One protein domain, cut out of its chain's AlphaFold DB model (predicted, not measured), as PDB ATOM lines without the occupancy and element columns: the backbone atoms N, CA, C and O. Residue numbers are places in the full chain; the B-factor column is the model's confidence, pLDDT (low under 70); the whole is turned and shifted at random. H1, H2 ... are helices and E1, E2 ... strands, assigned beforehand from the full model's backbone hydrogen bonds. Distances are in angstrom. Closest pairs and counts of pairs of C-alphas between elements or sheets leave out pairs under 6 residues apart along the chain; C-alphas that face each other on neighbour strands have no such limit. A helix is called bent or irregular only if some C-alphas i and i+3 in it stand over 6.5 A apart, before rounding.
ATOM      1  N   TYR A  28     -52.177 -18.483 -35.127       84.69
ATOM      2  CA  TYR A  28     -53.338 -18.972 -34.374       84.69
ATOM      3  C   TYR A  28     -52.980 -20.054 -33.348       84.69
ATOM      4  O   TYR A  28     -51.931 -20.697 -33.409       84.69
ATOM      5  N   MET A  29     -53.877 -20.240 -32.375       88.56
ATOM      6  CA  MET A  29     -53.787 -21.321 -31.395       88.56
ATOM      7  C   MET A  29     -54.093 -22.657 -32.065       88.56
ATOM      8  O   MET A  29     -55.164 -22.834 -32.643       88.56
ATOM      9  N   LEU A  30     -53.178 -23.613 -31.939       88.25
ATOM     10  CA  LEU A  30     -53.394 -24.976 -32.396       88.25
ATOM     11  C   LEU A  30     -54.182 -25.758 -31.349       88.25
ATOM     12  O   LEU A  30     -53.746 -25.869 -30.199       88.25
ATOM     13  N   TYR A  31     -55.290 -26.351 -31.778       90.25
ATOM     14  CA  TYR A  31     -55.959 -27.436 -31.076       90.25
ATOM     15  C   TYR A  31     -56.466 -28.438 -32.110       90.25
ATOM     16  O   TYR A  31     -57.443 -28.163 -32.800       90.25
ATOM     17  N   SER A  32     -55.758 -29.556 -32.270       88.50
ATOM     18  CA  SER A  32     -56.064 -30.534 -33.320       88.50
ATOM     19  C   SER A  32     -56.019 -31.948 -32.778       88.50
ATOM     20  O   SER A  32     -55.065 -32.319 -32.095       88.50
ATOM     21  N   LEU A  33     -57.031 -32.733 -33.138       87.44
ATOM     22  CA  LEU A  33     -57.012 -34.185 -33.020       87.44
ATOM     23  C   LEU A  33     -55.904 -34.754 -33.922       87.44
ATOM     24  O   LEU A  33     -55.649 -34.220 -35.007       87.44
ATOM     25  N   LEU A  34     -55.236 -35.810 -33.467       86.12
ATOM     26  CA  LEU A  34     -54.332 -36.600 -34.292       86.12
ATOM     27  C   LEU A  34     -55.150 -37.546 -35.168       86.12
ATOM     28  O   LEU A  34     -55.929 -38.352 -34.662       86.12
ATOM     29  N   VAL A  35     -54.936 -37.470 -36.478       81.38
ATOM     30  CA  VAL A  35     -55.663 -38.270 -37.470       81.38
ATOM     31  C   VAL A  35     -54.715 -39.203 -38.205       81.38
ATOM     32  O   VAL A  35     -53.494 -39.010 -38.198       81.38
ATOM     33  N   ASN A  36     -55.266 -40.239 -38.833       75.62
ATOM     34  CA  ASN A  36     -54.472 -41.195 -39.593       75.62
ATOM     35  C   ASN A  36     -53.728 -40.479 -40.735       75.62
ATOM     36  O   ASN A  36     -54.320 -39.702 -41.483       75.62
ATOM     37  N   SER A  37     -52.441 -40.788 -40.923       64.44
ATOM     38  CA  SER A  37     -51.626 -40.242 -42.020       64.44
ATOM     39  C   SER A  37     -52.153 -40.534 -43.438       64.44
ATOM     40  O   SER A  37     -51.683 -39.922 -44.394       64.44
ATOM     41  N   ALA A  38     -53.144 -41.420 -43.587       63.59
ATOM     42  CA  ALA A  38     -53.918 -41.598 -44.819       63.59
ATOM     43  C   ALA A  38     -54.944 -40.473 -45.090       63.59
ATOM     44  O   ALA A  38     -55.638 -40.522 -46.105       63.59
ATOM     45  N   GLY A  39     -55.062 -39.474 -44.206       53.09
ATOM     46  CA  GLY A  39     -56.001 -38.358 -44.353       53.09
ATOM     47  C   GLY A  39     -57.460 -38.743 -44.097       53.09
ATOM     48  O   GLY A  39     -58.363 -38.074 -44.589       53.09
ATOM     49  N   LEU A  40     -57.693 -39.837 -43.371       53.00
ATOM     50  CA  LEU A  40     -59.019 -40.210 -42.893       53.00
ATOM     51  C   LEU A  40     -59.219 -39.574 -41.514       53.00
ATOM     52  O   LEU A  40     -58.378 -39.775 -40.635       53.00
ATOM     53  N   ASP A  41     -60.332 -38.855 -41.326       53.62
ATOM     54  CA  ASP A  41     -60.784 -38.261 -40.050       53.62
ATOM     55  C   ASP A  41     -61.225 -39.336 -39.036       53.62
ATOM     56  O   ASP A  41     -62.250 -39.232 -38.368       53.62
ATOM     57  N   THR A  42     -60.484 -40.435 -38.965       55.25
ATOM     58  CA  THR A  42     -60.651 -41.469 -37.957       55.25
ATOM     59  C   THR A  42     -59.709 -41.150 -36.806       55.25
ATOM     60  O   THR A  42     -58.502 -40.988 -37.025       55.25
ATOM     61  N   GLU A  43     -60.269 -41.076 -35.601       61.19
ATOM     62  CA  GLU A  43     -59.551 -41.072 -34.323       61.19
ATOM     63  C   GLU A  43     -58.509 -42.206 -34.265       61.19
ATOM     64  O   GLU A  43     -58.510 -43.135 -35.080       61.19
ATOM     65  N   MET A  44     -57.605 -42.159 -33.285       69.69
ATOM     66  CA  MET A  44     -56.485 -43.103 -33.182       69.69
ATOM     67  C   MET A  44     -56.888 -44.572 -32.954       69.69
ATOM     68  O   MET A  44     -56.033 -45.455 -32.992       69.69
ATOM     69  N   ALA A  45     -58.172 -44.853 -32.742       55.56
ATOM     70  CA  ALA A  45     -58.660 -46.127 -32.234       55.56
ATOM     71  C   ALA A  45     -58.746 -47.289 -33.255       55.56
ATOM     72  O   ALA A  45     -59.008 -48.421 -32.848       55.56
ATOM     73  N   GLY A  46     -58.514 -47.085 -34.558       58.62
ATOM     74  CA  GLY A  46     -58.784 -48.114 -35.584       58.62
ATOM     75  C   GLY A  46     -57.560 -48.669 -36.318       58.62
ATOM     76  O   GLY A  46     -57.100 -48.056 -37.279       58.62
ATOM     77  N   VAL A  47     -57.085 -49.867 -35.936       56.91
ATOM     78  CA  VAL A  47     -55.821 -50.458 -36.434       56.91
ATOM     79  C   VAL A  47     -55.959 -51.949 -36.750       56.91
ATOM     80  O   VAL A  47     -56.091 -52.776 -35.844       56.91
ATOM     81  N   ASP A  48     -55.876 -52.320 -38.031       54.94
ATOM     82  CA  ASP A  48     -55.886 -53.723 -38.472       54.94
ATOM     83  C   ASP A  48     -54.477 -54.344 -38.439       54.94
ATOM     84  O   ASP A  48     -53.556 -53.912 -39.140       54.94
ATOM     85  N   VAL A  49     -54.333 -55.397 -37.633       49.34
ATOM     86  CA  VAL A  49     -53.082 -56.123 -37.361       49.34
ATOM     87  C   VAL A  49     -52.718 -57.233 -38.306       49.34
ATOM     88  O   VAL A  49     -51.584 -57.713 -38.267       49.34
ATOM     89  N   THR A  50     -53.631 -57.669 -39.158       53.28
ATOM     90  CA  THR A  50     -53.329 -58.815 -40.023       53.28
ATOM     91  C   THR A  50     -52.236 -58.511 -41.053       53.28
ATOM     92  O   THR A  50     -51.660 -59.432 -41.628       53.28
ATOM     93  N   SER A  51     -51.896 -57.233 -41.246       57.78
ATOM     94  CA  SER A  51     -50.931 -56.779 -42.248       57.78
ATOM     95  C   SER A  51     -49.490 -56.598 -41.743       57.78
ATOM     96  O   SER A  51     -48.593 -56.432 -42.566       57.78
ATOM     97  N   GLY A  52     -49.244 -56.579 -40.421       60.31
ATOM     98  CA  GLY A  52     -47.932 -56.216 -39.850       60.31
ATOM     99  C   GLY A  52     -47.485 -54.770 -40.140       60.31
ATOM    100  O   GLY A  52     -46.316 -54.426 -39.952       60.31
ATOM    101  N   THR A  53     -48.397 -53.923 -40.625       69.56
ATOM    102  CA  THR A  53     -48.106 -52.559 -41.078       69.56
ATOM    103  C   THR A  53     -48.064 -51.592 -39.896       69.56
ATOM    104  O   THR A  53     -49.015 -51.508 -39.124       69.56
ATOM    105  N   LYS A  54     -46.979 -50.813 -39.783       76.44
ATOM    106  CA  LYS A  54     -46.897 -49.667 -38.862       76.44
ATOM    107  C   LYS A  54     -47.930 -48.626 -39.284       76.44
ATOM    108  O   LYS A  54     -47.885 -48.142 -40.416       76.44
ATOM    109  N   GLN A  55     -48.828 -48.260 -38.382       79.44
ATOM    110  CA  GLN A  55     -49.716 -47.125 -38.587       79.44
ATOM    111  C   GLN A  55     -49.186 -45.908 -37.839       79.44
ATOM    112  O   GLN A  55     -48.532 -46.024 -36.802       79.44
ATOM    113  N   THR A  56     -49.473 -44.736 -38.395       83.38
ATOM    114  CA  THR A  56     -49.033 -43.455 -37.856       83.38
ATOM    115  C   THR A  56     -50.198 -42.484 -37.876       83.38
ATOM    116  O   THR A  56     -50.770 -42.206 -38.935       83.38
ATOM    117  N   PHE A  57     -50.503 -41.955 -36.702       86.88
ATOM    118  CA  PHE A  57     -51.481 -40.906 -36.472       86.88
ATOM    119  C   PHE A  57     -50.732 -39.659 -36.072       86.88
ATOM    120  O   PHE A  57     -49.726 -39.741 -35.372       86.88
ATOM    121  N   GLY A  58     -51.178 -38.495 -36.507       90.75
ATOM    122  CA  GLY A  58     -50.455 -37.305 -36.121       90.75
ATOM    123  C   GLY A  58     -50.986 -36.023 -36.695       90.75
ATOM    124  O   GLY A  58     -52.031 -35.971 -37.337       90.75
ATOM    125  N   TYR A  59     -50.229 -34.982 -36.398       91.56
ATOM    126  CA  TYR A  59     -50.493 -33.630 -36.819       91.56
ATOM    127  C   TYR A  59     -49.441 -33.239 -37.857       91.56
ATOM    128  O   TYR A  59     -48.256 -33.158 -37.511       91.56
ATOM    129  N   PRO A  60     -49.841 -33.028 -39.121       92.25
ATOM    130  CA  PRO A  60     -48.962 -32.466 -40.130       92.25
ATOM    131  C   PRO A  60     -48.837 -30.951 -39.928       92.25
ATOM    132  O   PRO A  60     -49.839 -30.262 -39.733       92.25
ATOM    133  N   CYS A  61     -47.624 -30.408 -40.015       91.69
ATOM    134  CA  CYS A  61     -47.447 -28.964 -40.071       91.69
ATOM    135  C   CYS A  61     -48.057 -28.425 -41.383       91.69
ATOM    136  O   CYS A  61     -47.673 -28.904 -42.458       91.69
ATOM    137  N   PRO A  62     -48.996 -27.460 -41.336       89.56
ATOM    138  CA  PRO A  62     -49.655 -26.948 -42.531       89.56
ATOM    139  C   PRO A  62     -48.676 -26.295 -43.508       89.56
ATOM    140  O   PRO A  62     -47.697 -25.669 -43.107       89.56
ATOM    141  N   SER A  63     -48.988 -26.371 -44.803       89.62
ATOM    142  CA  SER A  63     -48.198 -25.681 -45.827       89.62
ATOM    143  C   SER A  63     -48.178 -24.163 -45.601       89.62
ATOM    144  O   SER A  63     -49.164 -23.571 -45.146       89.62
ATOM    145  N   GLY A  64     -47.034 -23.535 -45.875       89.19
ATOM    146  CA  GLY A  64     -46.773 -22.119 -45.622       89.19
ATOM    147  C   GLY A  64     -46.644 -21.735 -44.144       89.19
ATOM    148  O   GLY A  64     -46.555 -20.540 -43.846       89.19
ATOM    149  N   HIS A  65     -46.649 -22.703 -43.224       91.31
ATOM    150  CA  HIS A  65     -46.606 -22.458 -41.786       91.31
ATOM    151  C   HIS A  65     -45.546 -23.300 -41.082       91.31
ATOM    152  O   HIS A  65     -45.128 -24.358 -41.543       91.31
ATOM    153  N   ASN A  66     -45.188 -22.820 -39.899       92.44
ATOM    154  CA  ASN A  66     -44.439 -23.538 -38.888       92.44
ATOM    155  C   ASN A  66     -45.342 -23.721 -37.659       92.44
ATOM    156  O   ASN A  66     -46.274 -22.938 -37.427       92.44
ATOM    157  N   ALA A  67     -45.045 -24.728 -36.843       92.62
ATOM    158  CA  ALA A  67     -45.782 -24.994 -35.615       92.62
ATOM    159  C   ALA A  67     -44.849 -25.122 -34.408       92.62
ATOM    160  O   ALA A  67     -43.707 -25.560 -34.517       92.62
ATOM    161  N   ALA A  68     -45.355 -24.743 -33.240       93.19
ATOM    162  CA  ALA A  68     -44.732 -24.998 -31.951       93.19
ATOM    163  C   ALA A  68     -45.708 -25.814 -31.097       93.19
ATOM    164  O   ALA A  68     -46.701 -25.276 -30.601       93.19
ATOM    165  N   ILE A  69     -45.443 -27.112 -30.942       93.81
ATOM    166  CA  ILE A  69     -46.259 -28.004 -30.116       93.81
ATOM    167  C   ILE A  69     -45.806 -27.875 -28.663       93.81
ATOM    168  O   ILE A  69     -44.647 -28.117 -28.319       93.81
ATOM    169  N   LEU A  70     -46.741 -27.473 -27.809       93.06
ATOM    170  CA  LEU A  70     -46.508 -27.196 -26.391       93.06
ATOM    171  C   LEU A  70     -46.944 -28.367 -25.519       93.06
ATOM    172  O   LEU A  70     -46.330 -28.664 -24.491       93.06
ATOM    173  N   ARG A  71     -48.037 -29.020 -25.910       93.06
ATOM    174  CA  ARG A  71     -48.674 -30.063 -25.118       93.06
ATOM    175  C   ARG A  71     -49.372 -31.065 -26.015       93.06
ATOM    176  O   ARG A  71     -49.900 -30.708 -27.063       93.06
ATOM    177  N   VAL A  72     -49.448 -32.290 -25.525       93.81
ATOM    178  CA  VAL A  72     -50.321 -33.331 -26.048       93.81
ATOM    179  C   VAL A  72     -51.235 -33.780 -24.920       93.81
ATOM    180  O   VAL A  72     -50.777 -34.014 -23.799       93.81
ATOM    181  N   ASN A  73     -52.531 -33.852 -25.188       93.44
ATOM    182  CA  ASN A  73     -53.476 -34.513 -24.298       93.44
ATOM    183  C   ASN A  73     -53.890 -35.802 -24.982       93.44
ATOM    184  O   ASN A  73     -54.272 -35.765 -26.143       93.44
ATOM    185  N   ILE A  74     -53.772 -36.912 -24.282       92.00
ATOM    186  CA  ILE A  74     -54.176 -38.223 -24.765       92.00
ATOM    187  C   ILE A  74     -55.300 -38.670 -23.860       92.00
ATOM    188  O   ILE A  74     -55.208 -38.520 -22.635       92.00
ATOM    189  N   ASN A  75     -56.340 -39.201 -24.461       90.88
ATOM    190  CA  ASN A  75     -57.412 -39.839 -23.750       90.88
ATOM    191  C   ASN A  75     -57.410 -41.330 -24.074       90.88
ATOM    192  O   ASN A  75     -57.203 -41.720 -25.221       90.88
ATOM    193  N   ILE A  76     -57.612 -42.156 -23.056       89.88
ATOM    194  CA  ILE A  76     -57.733 -43.601 -23.195       89.88
ATOM    195  C   ILE A  76     -58.934 -44.025 -22.357       89.88
ATOM    196  O   ILE A  76     -59.011 -43.686 -21.172       89.88
ATOM    197  N   VAL A  77     -59.841 -44.782 -22.963       88.94
ATOM    198  CA  VAL A  77     -61.017 -45.364 -22.312       88.94
ATOM    199  C   VAL A  77     -61.018 -46.857 -22.583       88.94
ATOM    200  O   VAL A  77     -60.886 -47.292 -23.727       88.94
ATOM    201  N   ASP A  78     -61.121 -47.647 -21.524       89.50
ATOM    202  CA  ASP A  78     -61.146 -49.109 -21.600       89.50
ATOM    203  C   ASP A  78     -61.633 -49.667 -20.257       89.50
ATOM    204  O   ASP A  78     -61.843 -48.929 -19.302       89.50
ATOM    205  N   ASN A  79     -61.769 -50.979 -20.144       87.25
ATOM    206  CA  ASN A  79     -62.025 -51.688 -18.899       87.25
ATOM    207  C   ASN A  79     -60.882 -51.468 -17.871       87.25
ATOM    208  O   ASN A  79     -59.999 -50.634 -18.051       87.25
ATOM    209  N   VAL A  80     -60.853 -52.253 -16.789       89.62
ATOM    210  CA  VAL A  80     -59.951 -52.073 -15.634       89.62
ATOM    211  C   VAL A  80     -58.520 -51.653 -16.001       89.62
ATOM    212  O   VAL A  80     -57.711 -52.480 -16.463       89.62
ATOM    213  N   MET A  81     -58.189 -50.399 -15.682       89.56
ATOM    214  CA  MET A  81     -56.890 -49.792 -15.944       89.56
ATOM    215  C   MET A  81     -55.944 -49.961 -14.761       89.56
ATOM    216  O   MET A  81     -56.199 -49.534 -13.634       89.56
ATOM    217  N   THR A  82     -54.784 -50.555 -15.028       89.50
ATOM    218  CA  THR A  82     -53.715 -50.700 -14.036       89.50
ATOM    219  C   THR A  82     -52.384 -50.217 -14.606       89.50
ATOM    220  O   THR A  82     -52.223 -50.161 -15.827       89.50
ATOM    221  N   PRO A  83     -51.382 -49.898 -13.764       88.69
ATOM    222  CA  PRO A  83     -50.065 -49.483 -14.252       88.69
ATOM    223  C   PRO A  83     -49.354 -50.531 -15.125       88.69
ATOM    224  O   PRO A  83     -48.504 -50.179 -15.941       88.69
ATOM    225  N   THR A  84     -49.664 -51.819 -14.948       89.44
ATOM    226  CA  THR A  84     -49.013 -52.933 -15.660       89.44
ATOM    227  C   THR A  84     -49.648 -53.254 -17.009       89.44
ATOM    228  O   THR A  84     -49.063 -54.022 -17.764       89.44
ATOM    229  N   LYS A  85     -50.829 -52.703 -17.287       88.25
ATOM    230  CA  LYS A  85     -51.592 -52.876 -18.525       88.25
ATOM    231  C   LYS A  85     -51.472 -51.633 -19.396       88.25
ATOM    232  O   LYS A  85     -51.152 -50.575 -18.866       88.25
ATOM    233  N   PHE A  86     -51.729 -51.735 -20.694       87.44
ATOM    234  CA  PHE A  86     -51.951 -50.563 -21.553       87.44
ATOM    235  C   PHE A  86     -53.446 -50.429 -21.791       87.44
ATOM    236  O   PHE A  86     -54.038 -51.367 -22.320       87.44
ATOM    237  N   ALA A  87     -54.051 -49.320 -21.356       85.06
ATOM    238  CA  ALA A  87     -55.501 -49.252 -21.192       85.06
ATOM    239  C   ALA A  87     -55.967 -50.426 -20.289       85.06
ATOM    240  O   ALA A  87     -55.537 -50.486 -19.129       85.06
ATOM    241  N   GLY A  88     -56.712 -51.400 -20.817       82.88
ATOM    242  CA  GLY A  88     -57.093 -52.665 -20.177       82.88
ATOM    243  C   GLY A  88     -56.362 -53.917 -20.702       82.88
ATOM    244  O   GLY A  88     -56.510 -55.002 -20.111       82.88
ATOM    245  N   LEU A  89     -55.537 -53.782 -21.751       81.31
ATOM    246  CA  LEU A  89     -54.775 -54.862 -22.396       81.31
ATOM    247  C   LEU A  89     -53.604 -55.342 -21.528       81.31
ATOM    248  O   LEU A  89     -52.919 -54.548 -20.884       81.31
ATOM    249  N   SER A  90     -53.328 -56.652 -21.536       75.81
ATOM    250  CA  SER A  90     -52.244 -57.255 -20.741       75.81
ATOM    251  C   SER A  90     -50.861 -56.667 -21.055       75.81
ATOM    252  O   SER A  90     -50.069 -56.494 -20.132       75.81
ATOM    253  N   ALA A  91     -50.593 -56.337 -22.320       68.44
ATOM    254  CA  ALA A  91     -49.493 -55.489 -22.780       68.44
ATOM    255  C   ALA A  91     -49.743 -55.081 -24.238       68.44
ATOM    256  O   ALA A  91     -50.327 -55.863 -24.987       68.44
ATOM    257  N   PHE A  92     -49.251 -53.910 -24.652       78.19
ATOM    258  CA  PHE A  92     -49.204 -53.526 -26.063       78.19
ATOM    259  C   PHE A  92     -47.910 -54.096 -26.684       78.19
ATOM    260  O   PHE A  92     -46.832 -53.572 -26.387       78.19
ATOM    261  N   PRO A  93     -47.944 -55.206 -27.457       73.50
ATOM    262  CA  PRO A  93     -46.755 -56.043 -27.679       73.50
ATOM    263  C   PRO A  93     -45.598 -55.313 -28.370       73.50
ATOM    264  O   PRO A  93     -44.452 -55.370 -27.902       73.50
ATOM    265  N   ASN A  94     -45.909 -54.565 -29.431       78.56
ATOM    266  CA  ASN A  94     -44.935 -53.719 -30.128       78.56
ATOM    267  C   ASN A  94     -44.833 -52.316 -29.515       78.56
ATOM    268  O   ASN A  94     -43.784 -51.685 -29.606       78.56
ATOM    269  N   GLY A  95     -45.869 -51.885 -28.794       83.81
ATOM    270  CA  GLY A  95     -45.913 -50.603 -28.108       83.81
ATOM    271  C   GLY A  95     -46.182 -49.418 -29.030       83.81
ATOM    272  O   GLY A  95     -46.312 -49.545 -30.251       83.81
ATOM    273  N   LEU A  96     -46.273 -48.251 -28.404       87.38
ATOM    274  CA  LEU A  96     -46.445 -46.958 -29.049       87.38
ATOM    275  C   LEU A  96     -45.111 -46.199 -29.052       87.38
ATOM    276  O   LEU A  96     -44.467 -46.071 -28.009       87.38
ATOM    277  N   ALA A  97     -44.735 -45.660 -30.208       89.38
ATOM    278  CA  ALA A  97     -43.675 -44.669 -30.351       89.38
ATOM    279  C   ALA A  97     -44.267 -43.276 -30.551       89.38
ATOM    280  O   ALA A  97     -45.314 -43.112 -31.185       89.38
ATOM    281  N   ILE A  98     -43.557 -42.275 -30.041       92.06
ATOM    282  CA  ILE A  98     -43.879 -40.867 -30.250       92.06
ATOM    283  C   ILE A  98     -42.710 -40.230 -30.988       92.06
ATOM    284  O   ILE A  98     -41.578 -40.210 -30.497       92.06
ATOM    285  N   GLU A  99     -42.996 -39.701 -32.169       92.56
ATOM    286  CA  GLU A  99     -41.995 -39.329 -33.158       92.56
ATOM    287  C   GLU A  99     -42.267 -37.918 -33.697       92.56
ATOM    288  O   GLU A  99     -43.407 -37.499 -33.898       92.56
ATOM    289  N   HIS A 100     -41.200 -37.180 -33.972       94.25
ATOM    290  CA  HIS A 100     -41.192 -36.040 -34.879       94.25
ATOM    291  C   HIS A 100     -40.558 -36.505 -36.185       94.25
ATOM    292  O   HIS A 100     -39.442 -37.026 -36.187       94.25
ATOM    293  N   LEU A 101     -41.296 -36.367 -37.278       93.56
ATOM    294  CA  LEU A 101     -40.979 -36.927 -38.582       93.56
ATOM    295  C   LEU A 101     -40.750 -35.814 -39.603       93.56
ATOM    296  O   LEU A 101     -41.449 -34.800 -39.587       93.56
ATOM    297  N   SER A 102     -39.821 -36.044 -40.529       92.62
ATOM    298  CA  SER A 102     -39.440 -35.069 -41.561       92.62
ATOM    299  C   SER A 102     -40.481 -34.835 -42.651       92.62
ATOM    300  O   SER A 102     -40.447 -33.811 -43.325       92.62
ATOM    301  N   SER A 103     -41.400 -35.777 -42.852       86.25
ATOM    302  CA  SER A 103     -42.423 -35.687 -43.890       86.25
ATOM    303  C   SER A 103     -43.662 -36.486 -43.511       86.25
ATOM    304  O   SER A 103     -43.586 -37.536 -42.869       86.25
ATOM    305  N   VAL A 104     -44.811 -36.019 -43.986       79.94
ATOM    306  CA  VAL A 104     -46.096 -36.727 -43.919       79.94
ATOM    307  C   VAL A 104     -46.169 -37.919 -44.886       79.94
ATOM    308  O   VAL A 104     -46.815 -38.930 -44.587       79.94
ATOM    309  N   VAL A 105     -45.466 -37.845 -46.025       72.38
ATOM    310  CA  VAL A 105     -45.513 -38.821 -47.132       72.38
ATOM    311  C   VAL A 105     -44.130 -39.376 -47.486       72.38
ATOM    312  O   VAL A 105     -43.114 -38.698 -47.339       72.38
ATOM    313  N   GLY A 106     -44.093 -40.598 -48.023       71.38
ATOM    314  CA  GLY A 106     -42.870 -41.219 -48.543       71.38
ATOM    315  C   GLY A 106     -41.947 -41.786 -47.460       71.38
ATOM    316  O   GLY A 106     -42.412 -42.278 -46.431       71.38
ATOM    317  N   SER A 107     -40.635 -41.767 -47.710       69.44
ATOM    318  CA  SER A 107     -39.626 -42.195 -46.735       69.44
ATOM    319  C   SER A 107     -39.558 -41.188 -45.587       69.44
ATOM    320  O   SER A 107     -39.070 -40.073 -45.764       69.44
ATOM    321  N   ARG A 108     -40.070 -41.582 -44.420       81.06
ATOM    322  CA  ARG A 108     -40.094 -40.767 -43.202       81.06
ATOM    323  C   ARG A 108     -38.777 -40.944 -42.457       81.06
ATOM    324  O   ARG A 108     -38.441 -42.064 -42.079       81.06
ATOM    325  N   GLU A 109     -38.059 -39.853 -42.236       89.44
ATOM    326  CA  GLU A 109     -36.940 -39.836 -41.296       89.44
ATOM    327  C   GLU A 109     -37.460 -39.405 -39.925       89.44
ATOM    328  O   GLU A 109     -38.245 -38.459 -39.821       89.44
ATOM    329  N   VAL A 110     -37.042 -40.116 -38.880       91.38
ATOM    330  CA  VAL A 110     -37.319 -39.719 -37.499       91.38
ATOM    331  C   VAL A 110     -36.325 -38.622 -37.131       91.38
ATOM    332  O   VAL A 110     -35.152 -38.900 -36.909       91.38
ATOM    333  N   ILE A 111     -36.800 -37.377 -37.072       93.75
ATOM    334  CA  ILE A 111     -36.010 -36.225 -36.615       93.75
ATOM    335  C   ILE A 111     -35.740 -36.359 -35.115       93.75
ATOM    336  O   ILE A 111     -34.625 -36.137 -34.643       93.75
ATOM    337  N   LYS A 112     -36.778 -36.720 -34.354       91.44
ATOM    338  CA  LYS A 112     -36.686 -36.933 -32.912       91.44
ATOM    339  C   LYS A 112     -37.640 -38.027 -32.469       91.44
ATOM    340  O   LYS A 112     -38.837 -37.956 -32.729       91.44
ATOM    341  N   GLU A 113     -37.116 -38.991 -31.730       89.88
ATOM    342  CA  GLU A 113     -37.922 -39.953 -30.991       89.88
ATOM    343  C   GLU A 113     -38.008 -39.503 -29.531       89.88
ATOM    344  O   GLU A 113     -36.991 -39.265 -28.880       89.88
ATOM    345  N   PHE A 114     -39.219 -39.342 -29.004       90.56
ATOM    346  CA  PHE A 114     -39.411 -38.876 -27.627       90.56
ATOM    347  C   PHE A 114     -39.305 -39.994 -26.593       90.56
ATOM    348  O   PHE A 114     -39.141 -39.719 -25.408       90.56
ATOM    349  N   THR A 115     -39.400 -41.237 -27.053       85.25
ATOM    350  CA  THR A 115     -39.319 -42.448 -26.244       85.25
ATOM    351  C   THR A 115     -37.910 -43.032 -26.162       85.25
ATOM    352  O   THR A 115     -37.704 -43.932 -25.362       85.25
ATOM    353  N   ASP A 116     -36.940 -42.538 -26.941       85.00
ATOM    354  CA  ASP A 116     -35.549 -43.037 -26.972       85.00
ATOM    355  C   ASP A 116     -35.457 -44.576 -27.080       85.00
ATOM    356  O   ASP A 116     -34.797 -45.250 -26.292       85.00
ATOM    357  N   ASN A 117     -36.187 -45.162 -28.032       83.50
ATOM    358  CA  ASN A 117     -36.386 -46.601 -28.236       83.50
ATOM    359  C   ASN A 117     -37.137 -47.349 -27.109       83.50
ATOM    360  O   ASN A 117     -37.327 -48.568 -27.193       83.50
ATOM    361  N   HIS A 118     -37.622 -46.658 -26.073       88.06
ATOM    362  CA  HIS A 118     -38.503 -47.214 -25.042       88.06
ATOM    363  C   HIS A 118     -39.978 -47.051 -25.423       88.06
ATOM    364  O   HIS A 118     -40.679 -46.172 -24.921       88.06
ATOM    365  N   PHE A 119     -40.465 -47.930 -26.299       89.25
ATOM    366  CA  PHE A 119     -41.881 -47.967 -26.667       89.25
ATOM    367  C   PHE A 119     -42.794 -48.043 -25.436       89.25
ATOM    368  O   PHE A 119     -42.533 -48.793 -24.493       89.25
ATOM    369  N   ILE A 120     -43.904 -47.312 -25.483       90.62
ATOM    370  CA  ILE A 120     -44.918 -47.303 -24.429       90.62
ATOM    371  C   ILE A 120     -45.764 -48.568 -24.584       90.62
ATOM    372  O   ILE A 120     -46.555 -48.680 -25.524       90.62
ATOM    373  N   LYS A 121     -45.568 -49.545 -23.692       89.62
ATOM    374  CA  LYS A 121     -46.231 -50.864 -23.737       89.62
ATOM    375  C   LYS A 121     -47.251 -51.080 -22.626       89.62
ATOM    376  O   LYS A 121     -48.042 -52.021 -22.701       89.62
ATOM    377  N   LYS A 122     -47.212 -50.237 -21.595       91.00
ATOM    378  CA  LYS A 122     -48.130 -50.196 -20.446       91.00
ATOM    379  C   LYS A 122     -48.339 -48.754 -19.982       91.00
ATOM    380  O   LYS A 122     -47.528 -47.877 -20.260       91.00
ATOM    381  N   ASN A 123     -49.385 -48.522 -19.197       91.00
ATOM    382  CA  ASN A 123     -49.748 -47.222 -18.638       91.00
ATOM    383  C   ASN A 123     -48.617 -46.627 -17.777       91.00
ATOM    384  O   ASN A 123     -48.455 -45.413 -17.714       91.00
ATOM    385  N   ALA A 124     -47.796 -47.457 -17.128       90.62
ATOM    386  CA  ALA A 124     -46.629 -46.970 -16.394       90.62
ATOM    387  C   ALA A 124     -45.519 -46.398 -17.298       90.62
ATOM    388  O   ALA A 124     -44.746 -45.565 -16.830       90.62
ATOM    389  N   ASP A 125     -45.427 -46.805 -18.566       92.75
ATOM    390  CA  ASP A 125     -44.351 -46.370 -19.472       92.75
ATOM    391  C   ASP A 125     -44.516 -44.912 -19.920       92.75
ATOM    392  O   ASP A 125     -43.546 -44.276 -20.321       92.75
ATOM    393  N   TRP A 126     -45.704 -44.318 -19.744       91.56
ATOM    394  CA  TRP A 126     -45.898 -42.871 -19.894       91.56
ATOM    395  C   TRP A 126     -44.952 -42.054 -18.996       91.56
ATOM    396  O   TRP A 126     -44.656 -40.901 -19.300       91.56
ATOM    397  N   SER A 127     -44.442 -42.654 -17.912       89.44
ATOM    398  CA  SER A 127     -43.447 -42.042 -17.021       89.44
ATOM    399  C   SER A 127     -42.061 -41.841 -17.647       89.44
ATOM    400  O   SER A 127     -41.270 -41.084 -17.087       89.44
ATOM    401  N   PHE A 128     -41.761 -42.461 -18.796       87.06
ATOM    402  CA  PHE A 128     -40.508 -42.214 -19.525       87.06
ATOM    403  C   PHE A 128     -40.445 -40.806 -20.123       87.06
ATOM    404  O   PHE A 128     -39.365 -40.273 -20.366       87.06
ATOM    405  N   LEU A 129     -41.602 -40.179 -20.322       89.69
ATOM    406  CA  LEU A 129     -41.705 -38.837 -20.860       89.69
ATOM    407  C   LEU A 129     -41.671 -37.806 -19.729       89.69
ATOM    408  O   LEU A 129     -42.414 -37.873 -18.745       89.69
ATOM    409  N   ALA A 130     -40.845 -36.779 -19.895       84.56
ATOM    410  CA  ALA A 130     -40.821 -35.655 -18.972       84.56
ATOM    411  C   ALA A 130     -42.082 -34.785 -19.116       84.56
ATOM    412  O   ALA A 130     -42.602 -34.574 -20.210       84.56
ATOM    413  N   GLY A 131     -42.571 -34.250 -17.992       85.00
ATOM    414  CA  GLY A 131     -43.740 -33.365 -17.977       85.00
ATOM    415  C   GLY A 131     -45.082 -34.076 -18.180       85.00
ATOM    416  O   GLY A 131     -46.058 -33.413 -18.544       85.00
ATOM    417  N   VAL A 132     -45.133 -35.395 -17.959       90.44
ATOM    418  CA  VAL A 132     -46.363 -36.191 -18.015       90.44
ATOM    419  C   VAL A 132     -47.104 -36.208 -16.685       90.44
ATOM    420  O   VAL A 132     -46.529 -36.403 -15.615       90.44
ATOM    421  N   ASN A 133     -48.420 -36.042 -16.769       88.94
ATOM    422  CA  ASN A 133     -49.363 -36.247 -15.686       88.94
ATOM    423  C   ASN A 133     -50.500 -37.138 -16.194       88.94
ATOM    424  O   ASN A 133     -51.235 -36.734 -17.092       88.94
ATOM    425  N   GLY A 134     -50.645 -38.331 -15.619       86.62
ATOM    426  CA  GLY A 134     -51.756 -39.244 -15.886       86.62
ATOM    427  C   GLY A 134     -52.516 -39.565 -14.603       86.62
ATOM    428  O   GLY A 134     -51.899 -39.656 -13.540       86.62
ATOM    429  N   ILE A 135     -53.839 -39.707 -14.683       88.00
ATOM    430  CA  ILE A 135     -54.687 -40.071 -13.536       88.00
ATOM    431  C   ILE A 135     -55.671 -41.145 -13.981       88.00
ATOM    432  O   ILE A 135     -56.532 -40.868 -14.797       88.00
ATOM    433  N   VAL A 136     -55.599 -42.348 -13.419       88.31
ATOM    434  CA  VAL A 136     -56.657 -43.340 -13.657       88.31
ATOM    435  C   VAL A 136     -57.904 -42.921 -12.881       88.31
ATOM    436  O   VAL A 136     -57.847 -42.732 -11.663       88.31
ATOM    437  N   ILE A 137     -59.019 -42.768 -13.585       89.50
ATOM    438  CA  ILE A 137     -60.331 -42.445 -13.031       89.50
ATOM    439  C   ILE A 137     -61.210 -43.679 -13.209       89.50
ATOM    440  O   ILE A 137     -61.574 -44.026 -14.328       89.50
ATOM    441  N   ALA A 138     -61.541 -44.335 -12.099       89.50
ATOM    442  CA  ALA A 138     -62.431 -45.489 -12.119       89.50
ATOM    443  C   ALA A 138     -63.891 -45.054 -12.306       89.50
ATOM    444  O   ALA A 138     -64.332 -44.088 -11.667       89.50
ATOM    445  N   ALA A 139     -64.651 -45.778 -13.125       86.44
ATOM    446  CA  ALA A 139     -66.066 -45.492 -13.364       86.44
ATOM    447  C   ALA A 139     -66.939 -46.756 -13.313       86.44
ATOM    448  O   ALA A 139     -66.460 -47.886 -13.317       86.44
ATOM    449  N   ALA A 140     -68.261 -46.564 -13.238       78.75
ATOM    450  CA  ALA A 140     -69.231 -47.651 -13.369       78.75
ATOM    451  C   ALA A 140     -69.356 -48.037 -14.855       78.75
ATOM    452  O   ALA A 140     -70.300 -47.630 -15.530       78.75
ATOM    453  N   GLY A 141     -68.359 -48.749 -15.372       86.38
ATOM    454  CA  GLY A 141     -68.198 -49.045 -16.791       86.38
ATOM    455  C   GLY A 141     -66.717 -49.123 -17.125       86.38
ATOM    456  O   GLY A 141     -65.970 -49.796 -16.417       86.38
ATOM    457  N   ASP A 142     -66.320 -48.403 -18.165       88.81
ATOM    458  CA  ASP A 142     -64.924 -48.286 -18.564       88.81
ATOM    459  C   ASP A 142     -64.198 -47.238 -17.708       88.81
ATOM    460  O   ASP A 142     -64.715 -46.150 -17.436       88.81
ATOM    461  N   ASP A 143     -62.996 -47.590 -17.273       90.94
ATOM    462  CA  ASP A 143     -62.043 -46.693 -16.645       90.94
ATOM    463  C   ASP A 143     -61.497 -45.692 -17.674       90.94
ATOM    464  O   ASP A 143     -61.465 -45.922 -18.886       90.94
ATOM    465  N   PHE A 144     -61.024 -44.561 -17.167       89.88
ATOM    466  CA  PHE A 144     -60.547 -43.449 -17.977       89.88
ATOM    467  C   PHE A 144     -59.126 -43.061 -17.568       89.88
ATOM    468  O   PHE A 144     -58.843 -42.879 -16.379       89.88
ATOM    469  N   LEU A 145     -58.229 -42.893 -18.539       91.75
ATOM    470  CA  LEU A 145     -56.866 -42.409 -18.327       91.75
ATOM    471  C   LEU A 145     -56.590 -41.205 -19.241       91.75
ATOM    472  O   LEU A 145     -56.127 -41.369 -20.369       91.75
ATOM    473  N   PRO A 146     -56.793 -39.974 -18.741       92.19
ATOM    474  CA  PRO A 146     -56.273 -38.787 -19.373       92.19
ATOM    475  C   PRO A 146     -54.772 -38.700 -19.088       92.19
ATOM    476  O   PRO A 146     -54.341 -38.639 -17.930       92.19
ATOM    477  N   VAL A 147     -53.972 -38.630 -20.141       93.81
ATOM    478  CA  VAL A 147     -52.542 -38.340 -20.063       93.81
ATOM    479  C   VAL A 147     -52.308 -36.941 -20.608       93.81
ATOM    480  O   VAL A 147     -52.491 -36.660 -21.790       93.81
ATOM    481  N   ARG A 148     -51.870 -36.034 -19.738       94.12
ATOM    482  CA  ARG A 148     -51.396 -34.711 -20.130       94.12
ATOM    483  C   ARG A 148     -49.882 -34.735 -20.219       94.12
ATOM    484  O   ARG A 148     -49.213 -34.826 -19.191       94.12
ATOM    485  N   TRP A 149     -49.344 -34.560 -21.415       93.88
ATOM    486  CA  TRP A 149     -47.911 -34.441 -21.636       93.88
ATOM    487  C   TRP A 149     -47.537 -33.022 -22.054       93.88
ATOM    488  O   TRP A 149     -47.928 -32.550 -23.119       93.88
ATOM    489  N   THR A 150     -46.791 -32.322 -21.200       90.44
ATOM    490  CA  THR A 150     -46.363 -30.943 -21.471       90.44
ATOM    491  C   THR A 150     -44.920 -30.943 -21.974       90.44
ATOM    492  O   THR A 150     -43.997 -31.164 -21.190       90.44
ATOM    493  N   ILE A 151     -44.738 -30.718 -23.276       86.44
ATOM    494  CA  ILE A 151     -43.444 -30.800 -23.972       86.44
ATOM    495  C   ILE A 151     -42.528 -29.650 -23.546       86.44
ATOM    496  O   ILE A 151     -41.335 -29.857 -23.336       86.44
ATOM    497  N   ASP A 152     -43.085 -28.452 -23.355       76.94
ATOM    498  CA  ASP A 152     -42.330 -27.253 -22.969       76.94
ATOM    499  C   ASP A 152     -41.574 -27.397 -21.632       76.94
ATOM    500  O   ASP A 152     -40.515 -26.795 -21.448       76.94
ATOM    501  N   LYS A 153     -42.042 -28.268 -20.730       73.69
ATOM    502  CA  LYS A 153     -41.371 -28.608 -19.469       73.69
ATOM    503  C   LYS A 153     -40.037 -29.325 -19.677       73.69
ATOM    504  O   LYS A 153     -39.268 -29.433 -18.726       73.69
ATOM    505  N   MET A 154     -39.742 -29.777 -20.896       68.25
ATOM    506  CA  MET A 154     -38.423 -30.279 -21.297       68.25
ATOM    507  C   MET A 154     -37.443 -29.162 -21.694       68.25
ATOM    508  O   MET A 154     -36.317 -29.451 -22.088       68.25
ATOM    509  N   GLY A 155     -37.848 -27.893 -21.587       68.69
ATOM    510  CA  GLY A 155     -36.999 -26.715 -21.780       68.69
ATOM    511  C   GLY A 155     -37.298 -25.922 -23.052       68.69
ATOM    512  O   GLY A 155     -36.935 -24.751 -23.124       68.69
ATOM    513  N   THR A 156     -37.979 -26.517 -24.033       81.38
ATOM    514  CA  THR A 156     -38.436 -25.831 -25.249       81.38
ATOM    515  C   THR A 156     -39.631 -26.565 -25.866       81.38
ATOM    516  O   THR A 156     -39.693 -27.795 -25.781       81.38
ATOM    517  N   PRO A 157     -40.576 -25.853 -26.505       88.69
ATOM    518  CA  PRO A 157     -41.606 -26.468 -27.341       88.69
ATOM    519  C   PRO A 157     -40.991 -27.309 -28.467       88.69
ATOM    520  O   PRO A 157     -39.842 -27.089 -28.865       88.69
ATOM    521  N   LEU A 158     -41.766 -28.247 -29.012       92.56
ATOM    522  CA  LEU A 158     -41.390 -28.925 -30.251       92.56
ATOM    523  C   LEU A 158     -41.661 -27.987 -31.426       92.56
ATOM    524  O   LEU A 158     -42.815 -27.700 -31.733       92.56
ATOM    525  N   HIS A 159     -40.600 -27.542 -32.084       92.62
ATOM    526  CA  HIS A 159     -40.702 -26.765 -33.309       92.62
ATOM    527  C   HIS A 159     -40.816 -27.695 -34.507       92.62
ATOM    528  O   HIS A 159     -40.031 -28.632 -34.635       92.62
ATOM    529  N   MET A 160     -41.784 -27.408 -35.367       93.94
ATOM    530  CA  MET A 160     -42.014 -28.128 -36.605       93.94
ATOM    531  C   MET A 160     -41.967 -27.159 -37.777       93.94
ATOM    532  O   MET A 160     -42.656 -26.132 -37.766       93.94
ATOM    533  N   ALA A 161     -41.168 -27.504 -38.777       93.25
ATOM    534  CA  ALA A 161     -41.163 -26.836 -40.064       93.25
ATOM    535  C   ALA A 161     -42.351 -27.283 -40.927       93.25
ATOM    536  O   ALA A 161     -42.982 -28.311 -40.670       93.25
ATOM    537  N   GLU A 162     -42.661 -26.504 -41.961       91.38
ATOM    538  CA  GLU A 162     -43.615 -26.902 -42.999       91.38
ATOM    539  C   GLU A 162     -43.340 -28.332 -43.503       91.38
ATOM    540  O   GLU A 162     -42.209 -28.678 -43.842       91.38
ATOM    541  N   GLY A 163     -44.393 -29.153 -43.582       89.00
ATOM    542  CA  GLY A 163     -44.319 -30.525 -44.094       89.00
ATOM    543  C   GLY A 163     -43.860 -31.579 -43.080       89.00
ATOM    544  O   GLY A 163     -44.088 -32.769 -43.310       89.00
ATOM    545  N   GLU A 164     -43.294 -31.168 -41.944       93.56
ATOM    546  CA  GLU A 164     -42.961 -32.076 -40.845       93.56
ATOM    547  C   GLU A 164     -44.217 -32.553 -40.106       93.56
ATOM    548  O   GLU A 164     -45.293 -31.957 -40.197       93.56
ATOM    549  N   MET A 165     -44.087 -33.633 -39.337       93.00
ATOM    550  CA  MET A 165     -45.214 -34.257 -38.646       93.00
ATOM    551  C   MET A 165     -44.859 -34.636 -37.212       93.00
ATOM    552  O   MET A 165     -43.820 -35.235 -36.952       93.00
ATOM    553  N   PHE A 166     -45.756 -34.333 -36.279       94.25
ATOM    554  CA  PHE A 166     -45.729 -34.902 -34.941       94.25
ATOM    555  C   PHE A 166     -46.641 -36.123 -34.923       94.25
ATOM    556  O   PHE A 166     -47.793 -36.028 -35.343       94.25
ATOM    557  N   ALA A 167     -46.124 -37.258 -34.473       91.38
ATOM    558  CA  ALA A 167     -46.694 -38.554 -34.775       91.38
ATOM    559  C   ALA A 167     -46.702 -39.501 -33.577       91.38
ATOM    560  O   ALA A 167     -45.759 -39.576 -32.795       91.38
ATOM    561  N   PHE A 168     -47.783 -40.261 -33.490       89.88
ATOM    562  CA  PHE A 168     -47.950 -41.439 -32.664       89.88
ATOM    563  C   PHE A 168     -47.976 -42.624 -33.614       89.88
ATOM    564  O   PHE A 168     -48.830 -42.696 -34.504       89.88
ATOM    565  N   SER A 169     -47.031 -43.537 -33.445       85.81
ATOM    566  CA  SER A 169     -46.910 -44.691 -34.318       85.81
ATOM    567  C   SER A 169     -46.953 -45.992 -33.544       85.81
ATOM    568  O   SER A 169     -46.295 -46.141 -32.517       85.81
ATOM    569  N   PHE A 170     -47.656 -46.972 -34.089       82.69
ATOM    570  CA  PHE A 170     -47.762 -48.304 -33.508       82.69
ATOM    571  C   PHE A 170     -47.740 -49.367 -34.600       82.69
ATOM    572  O   PHE A 170     -48.072 -49.117 -35.758       82.69
ATOM    573  N   GLN A 171     -47.309 -50.564 -34.223       67.12
ATOM    574  CA  GLN A 171     -47.101 -51.692 -35.134       67.12
ATOM    575  C   GLN A 171     -47.994 -52.891 -34.770       67.12
ATOM    576  O   GLN A 171     -47.709 -54.017 -35.164       67.12
ATOM    577  N   ASP A 172     -49.028 -52.684 -33.955       67.75
ATOM    578  CA  ASP A 172     -49.908 -53.747 -33.459       67.75
ATOM    579  C   ASP A 172     -51.323 -53.220 -33.192       67.75
ATOM    580  O   ASP A 172     -51.584 -52.024 -33.341       67.75
ATOM    581  N   SER A 173     -52.234 -54.109 -32.801       64.25
ATOM    582  CA  SER A 173     -53.655 -53.808 -32.713       64.25
ATOM    583  C   SER A 173     -53.956 -53.124 -31.413       64.25
ATOM    584  O   SER A 173     -53.528 -53.556 -30.343       64.25
ATOM    585  N   THR A 174     -54.821 -52.137 -31.517       65.25
ATOM    586  CA  THR A 174     -55.584 -51.611 -30.399       65.25
ATOM    587  C   THR A 174     -56.888 -52.389 -30.196       65.25
ATOM    588  O   THR A 174     -57.698 -51.970 -29.378       65.25
ATOM    589  N   THR A 175     -57.130 -53.515 -30.898       63.97
ATOM    590  CA  THR A 175     -58.338 -54.334 -30.687       63.97
ATOM    591  C   THR A 175     -58.442 -54.739 -29.223       63.97
ATOM    592  O   THR A 175     -57.605 -55.489 -28.718       63.97
ATOM    593  N   GLY A 176     -59.484 -54.246 -28.562       71.25
ATOM    594  CA  GLY A 176     -59.708 -54.422 -27.130       71.25
ATOM    595  C   GLY A 176     -59.573 -53.140 -26.313       71.25
ATOM    596  O   GLY A 176     -59.945 -53.183 -25.155       71.25
ATOM    597  N   ILE A 177     -59.112 -52.034 -26.906       78.62
ATOM    598  CA  ILE A 177     -59.249 -50.684 -26.347       78.62
ATOM    599  C   ILE A 177     -60.609 -50.132 -26.789       78.62
ATOM    600  O   ILE A 177     -60.912 -50.174 -27.984       78.62
ATOM    601  N   THR A 178     -61.430 -49.638 -25.855       86.56
ATOM    602  CA  THR A 178     -62.735 -49.044 -26.196       86.56
ATOM    603  C   THR A 178     -62.555 -47.759 -26.998       86.56
ATOM    604  O   THR A 178     -63.195 -47.595 -28.034       86.56
ATOM    605  N   ASP A 179     -61.688 -46.864 -26.526       86.31
ATOM    606  CA  ASP A 179     -61.407 -45.592 -27.183       86.31
ATOM    607  C   ASP A 179     -59.995 -45.084 -26.853       86.31
ATOM    608  O   ASP A 179     -59.476 -45.267 -25.746       86.31
ATOM    609  N   MET A 180     -59.367 -44.446 -27.836       86.00
ATOM    610  CA  MET A 180     -58.113 -43.732 -27.663       86.00
ATOM    611  C   MET A 180     -58.047 -42.576 -28.653       86.00
ATOM    612  O   MET A 180     -58.075 -42.774 -29.870       86.00
ATOM    613  N   ASP A 181     -57.836 -41.380 -28.120       88.38
ATOM    614  CA  ASP A 181     -57.609 -40.170 -28.894       88.38
ATOM    615  C   ASP A 181     -56.363 -39.435 -28.392       88.38
ATOM    616  O   ASP A 181     -55.881 -39.632 -27.271       88.38
ATOM    617  N   ALA A 182     -55.795 -38.592 -29.249       91.25
ATOM    618  CA  ALA A 182     -54.776 -37.652 -28.828       91.25
ATOM    619  C   ALA A 182     -54.960 -36.322 -29.539       91.25
ATOM    620  O   ALA A 182     -55.309 -36.257 -30.715       91.25
ATOM    621  N   MET A 183     -54.674 -35.247 -28.819       92.00
ATOM    622  CA  MET A 183     -54.824 -33.884 -29.289       92.00
ATOM    623  C   MET A 183     -53.554 -33.093 -29.032       92.00
ATOM    624  O   MET A 183     -53.063 -33.026 -27.899       92.00
ATOM    625  N   VAL A 184     -53.061 -32.422 -30.066       93.50
ATOM    626  CA  VAL A 184     -51.962 -31.463 -29.945       93.50
ATOM    627  C   VAL A 184     -52.495 -30.085 -29.585       93.50
ATOM    628  O   VAL A 184     -53.520 -29.632 -30.099       93.50
ATOM    629  N   GLN A 185     -51.771 -29.404 -28.701       94.44
ATOM    630  CA  GLN A 185     -51.969 -27.994 -28.390       94.44
ATOM    631  C   GLN A 185     -50.676 -27.228 -28.636       94.44
ATOM    632  O   GLN A 185     -49.587 -27.680 -28.264       94.44
ATOM    633  N   GLY A 186     -50.792 -26.045 -29.223       93.44
ATOM    634  CA  GLY A 186     -49.618 -25.285 -29.626       93.44
ATOM    635  C   GLY A 186     -49.947 -23.951 -30.270       93.44
ATOM    636  O   GLY A 186     -51.023 -23.385 -30.072       93.44
ATOM    637  N   LEU A 187     -49.006 -23.481 -31.075       92.50
ATOM    638  CA  LEU A 187     -49.128 -22.285 -31.897       92.50
ATOM    639  C   LEU A 187     -48.768 -22.632 -33.339       92.50
ATOM    640  O   LEU A 187     -47.795 -23.349 -33.566       92.50
ATOM    641  N   VAL A 188     -49.518 -22.092 -34.293       91.25
ATOM    642  CA  VAL A 188     -49.165 -22.099 -35.717       91.25
ATOM    643  C   VAL A 188     -48.918 -20.666 -36.151       91.25
ATOM    644  O   VAL A 188     -49.610 -19.749 -35.704       91.25
ATOM    645  N   PHE A 189     -47.921 -20.458 -36.999       87.38
ATOM    646  CA  PHE A 189     -47.541 -19.135 -37.482       87.38
ATOM    647  C   PHE A 189     -46.952 -19.245 -38.890       87.38
ATOM    648  O   PHE A 189     -46.419 -20.295 -39.257       87.38
ATOM    649  N   PRO A 190     -47.084 -18.192 -39.711       87.25
ATOM    650  CA  PRO A 190     -46.627 -18.224 -41.092       87.25
ATOM    651  C   PRO A 190     -45.109 -18.389 -41.168       87.25
ATOM    652  O   PRO A 190     -44.363 -17.892 -40.315       87.25
ATOM    653  N   ASN A 191     -44.646 -19.027 -42.239       83.06
ATOM    654  CA  ASN A 191     -43.232 -19.033 -42.584       83.06
ATOM    655  C   ASN A 191     -42.780 -17.591 -42.829       83.06
ATOM    656  O   ASN A 191     -43.244 -16.938 -43.757       83.06
TER     657      ASN A 191
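What this domain is: This is residues 28 to 191 of the 196 residues of an uncharacterized protein of marine sediment metagenome (UniProt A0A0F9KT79). Two strongly twisted sheets lie face to face as a sandwich: a larger sheet built round the long, bent strands E3 and E10, and a smaller sheet, E2 E9 E4 E5. The short helix H1 packs on the larger sheet over E6, and the shorter H2 grazes that sheet after E7. The printed part has 164 residues, with named elements in the order E1 E2 E3 E4 E5 H1 E6 E7 H2 E8 E9 E10; these hold 78 residues, under half, and the class is mostly strand. Both sheets are antiparallel, the larger one branched at E3. The whole is compact and rounded, with a radius of gyration of the C-alphas of 15.3 A and spans of 47 by 35 by 28 A.

Where its parts are: In the larger sheet, E3 is residues 65 to 78, 36.5 A long, and bends by 67 degrees at residue 68. E10, residues 179 to 190, is 34.1 A long, bends by 52 degrees at residue 187 and ends with C-alpha 190 at (-46.627, -18.224, -41.092). E7 is residues 143 to 150, 22.7 A. E1, residues 28 to 33, begins with C-alpha 28 at (-53.338, -18.972, -34.374). E6 is residues 132 to 134 and E8 residues 158 to 160. The smaller sheet has E2, residues 55 to 60, E9, residues 165 to 170, E4, residues 96 to 101, and E5, residues 110 to 113. H1 is residues 123 to 128 and H2 residues 151 to 154.

How they stand to each other: Beside E3, E7 and E8 lie on one side and E10 on the other side; N 74 and O 147 of E3 and E7 are 2.8 A apart, N 67 and O 160 of E3 and E8 2.9 A, N 73 and O 183 of E3 and E10 2.9 A. E1 is the other neighbour of E10, with N 30 and O 186 2.9 A apart. E6 and E7 form a hairpin, with N 133 and O 148 2.8 A apart. The parts of the two sheets that face each other are 10.4 A centre to centre, their strands at 20 degrees. In the smaller sheet N 57 and O 168 of E2 and E9 are 2.9 A apart, N 99 and O 167 of E4 and E9 2.8 A, and N 100 and O 112 of the hairpin E4 and E5 2.8 A. H1 is on the larger sheet at a height of 8.9 A and runs along E6, at 12 degrees on the local plane. H2 only grazes that sheet, with residues 151 to 153; its closest C-alphas to E3 are those of Ile 151 and Leu 70, 5.3 A. In H1, 0 of 2 O i to N i+4 pairs and 2 of 3 O i to N i+3 pairs are within hydrogen-bond range; H2 is too short for an O i to N i+4 pair.

The domain as a whole: The C-alphas of Ala 140 and Asn 191, the two farthest apart, are 48.5 A apart. The printed part has no cut. The links E1 to E2 and E3 to E4 are long. Mean pLDDT of the printed part is 83.8; residues 37 to 53, 91, 107, 154 to 155 and 171 to 175 are under 70.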